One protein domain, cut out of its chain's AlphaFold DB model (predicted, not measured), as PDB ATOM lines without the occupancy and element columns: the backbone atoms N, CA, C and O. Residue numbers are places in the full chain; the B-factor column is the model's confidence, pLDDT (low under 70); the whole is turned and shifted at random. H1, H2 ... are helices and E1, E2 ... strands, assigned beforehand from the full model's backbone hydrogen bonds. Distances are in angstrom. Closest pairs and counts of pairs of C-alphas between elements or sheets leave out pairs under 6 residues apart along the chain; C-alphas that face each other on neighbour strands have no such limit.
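AT A GLANCE: This is residues 734 to 783 of the 972 residues of the protein "Internalin-A" of Kordia sp. SMS9 (UniProt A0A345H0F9). A strongly twisted wall of four antiparallel strands, in the order E1, E2, E3, E4, is made of two hairpins side by side: a short one, E1 and E2, and a longer one, E3 and E4, in which E4 bends sharply. Two very short helices, H1 and H2, sit beside the strands, each directly following a strand, and loops at the two ends draw the shape out. The printed part has 50 residues, with four named strands and two named helices in the order E1, E2, H1, E3, E4, H2, and its class is mixed, helices and strands. It is compact, with a radius of gyration of the C-alphas of 10.6 A, yet elongated in outline, spanning 34 by 18 by 15 A.

IN THESE COORDINATES: In the sheet, E3 is residues 756 to 762, 19.3 A from first to last C-alpha, and E4 is residues 769 to 778, 18.7 A. E2 is residues 742 to 744 and E1 residues 734 to 736, with C-alpha 734 at (-4.255, 2.899, 47.695). H1 is residues 745 to 748. H2 is residues 779 to 783, with C-alpha 783 at (3.939, 0.435, 36.068).

HOW THE PARTS SIT: The inner strand E3 is antiparallel to the edge strand E4 at 144 degrees, with N 759 and O 775 at 2.8 A, within hydrogen-bond range. E4 bends by 103 degrees at residue 772. E2 is antiparallel to E3 at 123 degrees, with N 742 and O 760 at 2.8 A. E2 is also antiparallel to the edge strand E1 at 143 degrees, with N 735 and O 743 at 2.8 A. E2 pairs in a staggered way, with E3 over residues 742 to 743 and with E1 over 743 to 744. E1 and E4 are apart. H1 is on the sheet at a height of 6.4 A, over none of the strands, but only just, with 2 of its 4 C-alphas falling on E3. H2 is on the sheet and at the sheet's level, at a height of 0.2 A; the closest C-alphas of E3 and H2, those of Thr 756 and Ser 779, are 5.0 A apart. H1 and H2 are close but not clearly touching; their closest C-alphas, those of Leu 748 and Ser 779, are 7.1 A apart. H1 is too short for an O i to N i+4 pair; in H2, 0 of 1 such pairs and 2 of 2 O i to N i+3 pairs are within range.

THE WHOLE: The two C-alphas farthest apart, those of Thr 751 and Asp 765, are 34.0 A apart. The printed part has no cut. No link is long; H1 to E3 and E3 to E4 are short, with 7 and 6 residues, and the others are tight. The mean pLDDT of the printed part is 85.0, and residues 751 to 755 are under 70.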
ATOM      1  N   TYR A 734      -3.820   2.452  49.006       94.94
ATOM      2  CA  TYR A 734      -4.255   2.899  47.695       94.94
ATOM      3  C   TYR A 734      -3.223   3.849  47.106       94.94
ATOM      4  O   TYR A 734      -2.649   4.676  47.808       94.94
ATOM      5  N   LEU A 735      -3.023   3.757  45.801       95.38
ATOM      6  CA  LEU A 735      -2.058   4.537  45.052       95.38
ATOM      7  C   LEU A 735      -2.772   5.441  44.049       95.38
ATOM      8  O   LEU A 735      -3.677   5.016  43.331       95.38
ATOM      9  N   SER A 736      -2.319   6.683  43.968       94.88
ATOM     10  CA  SER A 736      -2.782   7.678  43.009       94.88
ATOM     11  C   SER A 736      -1.588   8.312  42.303       94.88
ATOM     12  O   SER A 736      -0.621   8.698  42.953       94.88
ATOM     13  N   VAL A 737      -1.676   8.467  40.983       91.12
ATOM     14  CA  VAL A 737      -0.669   9.160  40.151       91.12
ATOM     15  C   VAL A 737      -1.212  10.441  39.506       91.12
ATOM     16  O   VAL A 737      -0.454  11.237  38.959       91.12
ATOM     17  N   ASP A 738      -2.530  10.655  39.563       84.88
ATOM     18  CA  ASP A 738      -3.205  11.855  39.048       84.88
ATOM     19  C   ASP A 738      -3.802  12.743  40.157       84.88
ATOM     20  O   ASP A 738      -4.305  13.826  39.873       84.88
ATOM     21  N   ASN A 739      -3.696  12.300  41.414       87.50
ATOM     22  CA  ASN A 739      -4.188  12.947  42.639       87.50
ATOM     23  C   ASN A 739      -5.717  13.025  42.754       87.50
ATOM     24  O   ASN A 739      -6.238  13.771  43.579       87.50
ATOM     25  N   THR A 740      -6.435  12.237  41.955       87.38
ATOM     26  CA  THR A 740      -7.903  12.188  41.936       87.38
ATOM     27  C   THR A 740      -8.450  10.761  41.981       87.38
ATOM     28  O   THR A 740      -9.539  10.536  42.514       87.38
ATOM     29  N   THR A 741      -7.732   9.799  41.400       91.50
ATOM     30  CA  THR A 741      -8.102   8.388  41.284       91.50
ATOM     31  C   THR A 741      -7.166   7.529  42.130       91.50
ATOM     32  O   THR A 741      -5.945   7.620  42.026       91.50
ATOM     33  N   PHE A 742      -7.738   6.659  42.957       94.69
ATOM     34  CA  PHE A 742      -7.007   5.811  43.892       94.69
ATOM     35  C   PHE A 742      -7.240   4.340  43.573       94.69
ATOM     36  O   PHE A 742      -8.377   3.873  43.559       94.69
ATOM     37  N   VAL A 743      -6.159   3.607  43.335       92.81
ATOM     38  CA  VAL A 743      -6.157   2.183  42.989       92.81
ATOM     39  C   VAL A 743      -5.624   1.381  44.163       92.81
ATOM     40  O   VAL A 743      -4.587   1.734  44.713       92.81
ATOM     41  N   ASN A 744      -6.302   0.300  44.552       92.88
ATOM     42  CA  ASN A 744      -5.797  -0.565  45.620       92.88
ATOM     43  C   ASN A 744      -4.494  -1.252  45.169       92.88
ATOM     44  O   ASN A 744      -4.472  -1.924  44.135       92.88
ATOM     45  N   TYR A 745      -3.431  -1.098  45.958       91.00
ATOM     46  CA  TYR A 745      -2.111  -1.634  45.651       91.00
ATOM     47  C   TYR A 745      -2.099  -3.162  45.499       91.00
ATOM     48  O   TYR A 745      -1.495  -3.678  44.561       91.00
ATOM     49  N   ALA A 746      -2.843  -3.890  46.337       86.88
ATOM     50  CA  ALA A 746      -2.913  -5.351  46.288       86.88
ATOM     51  C   ALA A 746      -3.471  -5.890  44.955       86.88
ATOM     52  O   ALA A 746      -3.195  -7.026  44.573       86.88
ATOM     53  N   LEU A 747      -4.233  -5.077  44.213       86.31
ATOM     54  CA  LEU A 747      -4.788  -5.454  42.910       86.31
ATOM     55  C   LEU A 747      -3.810  -5.240  41.741       86.31
ATOM     56  O   LEU A 747      -3.986  -5.869  40.695       86.31
ATOM     57  N   LEU A 748      -2.795  -4.376  41.885       83.50
ATOM     58  CA  LEU A 748      -1.857  -4.041  40.798       83.50
ATOM     59  C   LEU A 748      -1.007  -5.244  40.378       83.50
ATOM     60  O   LEU A 748      -0.849  -5.527  39.191       83.50
ATOM     61  N   ASP A 749      -0.535  -6.005  41.357       71.94
ATOM     62  CA  ASP A 749       0.333  -7.161  41.142       71.94
ATOM     63  C   ASP A 749      -0.427  -8.478  40.899       71.94
ATOM     64  O   ASP A 749       0.177  -9.548  40.824       71.94
ATOM     65  N   ASN A 750      -1.757  -8.438  40.772       72.81
ATOM     66  CA  ASN A 750      -2.542  -9.624  40.451       72.81
ATOM     67  C   ASN A 750      -2.248 -10.061  39.007       72.81
ATOM     68  O   ASN A 750      -2.413  -9.290  38.066       72.81
ATOM     69  N   THR A 751      -1.862 -11.322  38.807       63.53
ATOM     70  CA  THR A 751      -1.502 -11.876  37.487       63.53
ATOM     71  C   THR A 751      -2.647 -11.847  36.468       63.53
ATOM     72  O   THR A 751      -2.416 -11.984  35.268       63.53
ATOM     73  N   LYS A 752      -3.892 -11.647  36.920       68.06
ATOM     74  CA  LYS A 752      -5.061 -11.429  36.055       68.06
ATOM     75  C   LYS A 752      -5.222  -9.972  35.615       68.06
ATOM     76  O   LYS A 752      -5.974  -9.714  34.677       68.06
ATOM     77  N   THR A 753      -4.547  -9.030  36.269       66.44
ATOM     78  CA  THR A 753      -4.549  -7.609  35.912       66.44
ATOM     79  C   THR A 753      -3.717  -7.424  34.651       66.44
ATOM     80  O   THR A 753      -2.492  -7.518  34.689       66.44
ATOM     81  N   LYS A 754      -4.395  -7.209  33.520       63.16
ATOM     82  CA  LYS A 754      -3.752  -7.047  32.206       63.16
ATOM     83  C   LYS A 754      -3.769  -5.604  31.709       63.16
ATOM     84  O   LYS A 754      -2.776  -5.119  31.188       63.16
ATOM     85  N   GLU A 755      -4.891  -4.905  31.878       69.25
ATOM     86  CA  GLU A 755      -5.154  -3.680  31.109       69.25
ATOM     87  C   GLU A 755      -5.718  -2.557  31.982       69.25
ATOM     88  O   GLU A 755      -5.106  -1.493  32.112       69.25
ATOM     89  N   THR A 756      -6.837  -2.809  32.666       78.50
ATOM     90  CA  THR A 756      -7.485  -1.837  33.549       78.50
ATOM     91  C   THR A 756      -7.609  -2.343  34.972       78.50
ATOM     92  O   THR A 756      -7.653  -3.546  35.233       78.50
ATOM     93  N   ILE A 757      -7.670  -1.393  35.894       86.81
ATOM     94  CA  ILE A 757      -7.767  -1.661  37.318       86.81
ATOM     95  C   ILE A 757      -8.864  -0.789  37.942       86.81
ATOM     96  O   ILE A 757      -9.029   0.369  37.530       86.81
ATOM     97  N   PRO A 758      -9.646  -1.322  38.904       90.00
ATOM     98  CA  PRO A 758     -10.612  -0.527  39.644       90.00
ATOM     99  C   PRO A 758      -9.924   0.619  40.386       90.00
ATOM    100  O   PRO A 758      -8.948   0.421  41.110       90.00
ATOM    101  N   ALA A 759     -10.472   1.811  40.208       91.19
ATOM    102  CA  ALA A 759     -10.032   3.044  40.819       91.19
ATOM    103  C   ALA A 759     -11.228   3.760  41.450       91.19
ATOM    104  O   ALA A 759     -12.349   3.696  40.946       91.19
ATOM    105  N   TYR A 760     -10.967   4.485  42.526       94.88
ATOM    106  CA  TYR A 760     -11.983   5.125  43.355       94.88
ATOM    107  C   TYR A 760     -11.644   6.604  43.545       94.88
ATOM    108  O   TYR A 760     -10.493   7.013  43.375       94.88
ATOM    109  N   THR A 761     -12.637   7.433  43.854       94.06
ATOM    110  CA  THR A 761     -12.401   8.798  44.356       94.06
ATOM    111  C   THR A 761     -12.323   8.792  45.876       94.06
ATOM    112  O   THR A 761     -12.624   7.795  46.533       94.06
ATOM    113  N   LEU A 762     -11.926   9.929  46.442       92.75
ATOM    114  CA  LEU A 762     -12.193  10.209  47.847       92.75
ATOM    115  C   LEU A 762     -13.658  10.639  48.021       92.75
ATOM    116  O   LEU A 762     -14.290  11.098  47.065       92.75
ATOM    117  N   THR A 763     -14.176  10.474  49.233       90.25
ATOM    118  CA  THR A 763     -15.453  11.032  49.700       90.25
ATOM    119  C   THR A 763     -15.436  12.567  49.672       90.25
ATOM    120  O   THR A 763     -14.375  13.177  49.548       90.25
ATOM    121  N   GLU A 764     -16.601  13.217  49.788       85.19
ATOM    122  CA  GLU A 764     -16.713  14.691  49.726       85.19
ATOM    123  C   GLU A 764     -15.867  15.418  50.785       85.19
ATOM    124  O   GLU A 764     -15.343  16.500  50.527       85.19
ATOM    125  N   ASP A 765     -15.684  14.809  51.958       79.81
ATOM    126  CA  ASP A 765     -14.824  15.322  53.029       79.81
ATOM    127  C   ASP A 765     -13.320  15.085  52.774       79.81
ATOM    128  O   ASP A 765     -12.473  15.584  53.517       79.81
ATOM    129  N   GLY A 766     -12.976  14.338  51.720       79.62
ATOM    130  CA  GLY A 766     -11.611  14.057  51.286       79.62
ATOM    131  C   GLY A 766     -10.844  13.060  52.157       79.62
ATOM    132  O   GLY A 766      -9.633  12.922  51.972       79.62
ATOM    133  N   ASN A 767     -11.502  12.378  53.102       81.94
ATOM    134  CA  ASN A 767     -10.815  11.562  54.109       81.94
ATOM    135  C   ASN A 767     -10.811  10.068  53.801       81.94
ATOM    136  O   ASN A 767      -9.838   9.386  54.129       81.94
ATOM    137  N   ASP A 768     -11.867   9.548  53.183       87.31
ATOM    138  CA  ASP A 768     -12.067   8.115  52.999       87.31
ATOM    139  C   ASP A 768     -12.207   7.763  51.507       87.31
ATOM    140  O   ASP A 768     -12.497   8.609  50.663       87.31
ATOM    141  N   ILE A 769     -11.927   6.505  51.155       91.62
ATOM    142  CA  ILE A 769     -12.112   6.009  49.784       91.62
ATOM    143  C   ILE A 769     -13.605   5.780  49.556       91.62
ATOM    144  O   ILE A 769     -14.214   4.948  50.236       91.62
ATOM    145  N   ASP A 770     -14.179   6.457  48.565       92.06
ATOM    146  CA  ASP A 770     -15.558   6.231  48.158       92.06
ATOM    147  C   ASP A 770     -15.649   4.954  47.316       92.06
ATOM    148  O   ASP A 770     -15.350   4.921  46.122       92.06
ATOM    149  N   LYS A 771     -16.072   3.860  47.950       87.88
ATOM    150  CA  LYS A 771     -16.240   2.567  47.272       87.88
ATOM    151  C   LYS A 771     -17.413   2.554  46.286       87.88
ATOM    152  O   LYS A 771     -17.513   1.613  45.502       87.88
ATOM    153  N   THR A 772     -18.289   3.560  46.312       88.81
ATOM    154  CA  THR A 772     -19.424   3.674  45.385       88.81
ATOM    155  C   THR A 772     -19.047   4.366  44.073       88.81
ATOM    156  O   THR A 772     -19.697   4.124  43.058       88.81
ATOM    157  N   SER A 773     -17.947   5.125  44.038       88.12
ATOM    158  CA  SER A 773     -17.460   5.845  42.849       88.12
ATOM    159  C   SER A 773     -16.553   5.012  41.934       88.12
ATOM    160  O   SER A 773     -15.669   5.540  41.248       88.12
ATOM    161  N   ALA A 774     -16.755   3.693  41.924       86.69
ATOM    162  CA  ALA A 774     -15.918   2.757  41.186       86.69
ATOM    163  C   ALA A 774     -15.841   3.122  39.691       86.69
ATOM    164  O   ALA A 774     -16.840   3.157  38.972       86.69
ATOM    165  N   ARG A 775     -14.618   3.356  39.217       86.06
ATOM    166  CA  ARG A 775     -14.264   3.608  37.815       86.06
ATOM    167  C   ARG A 775     -13.054   2.767  37.430       86.06
ATOM    168  O   ARG A 775     -12.410   2.167  38.279       86.06
ATOM    169  N   THR A 776     -12.721   2.714  36.148       83.44
ATOM    170  CA  THR A 776     -11.548   1.973  35.661       83.44
ATOM    171  C   THR A 776     -10.443   2.926  35.226       83.44
ATOM    172  O   THR A 776     -10.714   3.905  34.532       83.44
ATOM    173  N   GLN A 777      -9.196   2.624  35.591       80.31
ATOM    174  CA  GLN A 777      -7.994   3.316  35.114       80.31
ATOM    175  C   GLN A 777      -7.079   2.356  34.354       80.31
ATOM    176  O   GLN A 777      -7.144   1.145  34.555       80.31
ATOM    177  N   SER A 778      -6.214   2.896  33.491       81.00
ATOM    178  CA  SER A 778      -5.171   2.105  32.827       81.00
ATOM    179  C   SER A 778      -4.120   1.664  33.845       81.00
ATOM    180  O   SER A 778      -3.511   2.503  34.513       81.00
ATOM    181  N   SER A 779      -3.869   0.357  33.921       83.62
ATOM    182  CA  SER A 779      -2.881  -0.234  34.835       83.62
ATOM    183  C   SER A 779      -1.454   0.215  34.502       83.62
ATOM    184  O   SER A 779      -0.627   0.361  35.396       83.62
ATOM    185  N   TYR A 780      -1.179   0.538  33.230       80.56
ATOM    186  CA  TYR A 780       0.127   1.018  32.766       80.56
ATOM    187  C   TYR A 780       0.574   2.320  33.445       80.56
ATOM    188  O   TYR A 780       1.763   2.522  33.685       80.56
ATOM    189  N   ARG A 781      -0.369   3.187  33.841       83.31
ATOM    190  CA  ARG A 781      -0.057   4.414  34.599       83.31
ATOM    191  C   ARG A 781       0.648   4.131  35.930       83.31
ATOM    192  O   ARG A 781       1.312   5.013  36.466       83.31
ATOM    193  N   TYR A 782       0.521   2.907  36.433       89.12
ATOM    194  CA  TYR A 782       1.057   2.458  37.709       89.12
ATOM    195  C   TYR A 782       2.248   1.496  37.551       89.12
ATOM    196  O   TYR A 782       2.677   0.908  38.538       89.12
ATOM    197  N   GLN A 783       2.829   1.362  36.350       84.75
ATOM    198  CA  GLN A 783       3.939   0.435  36.068       84.75
ATOM    199  C   GLN A 783       5.166   0.610  36.981       84.75
ATOM    200  O   GLN A 783       5.877  -0.345  37.255       84.75
TER     201      GLN A 783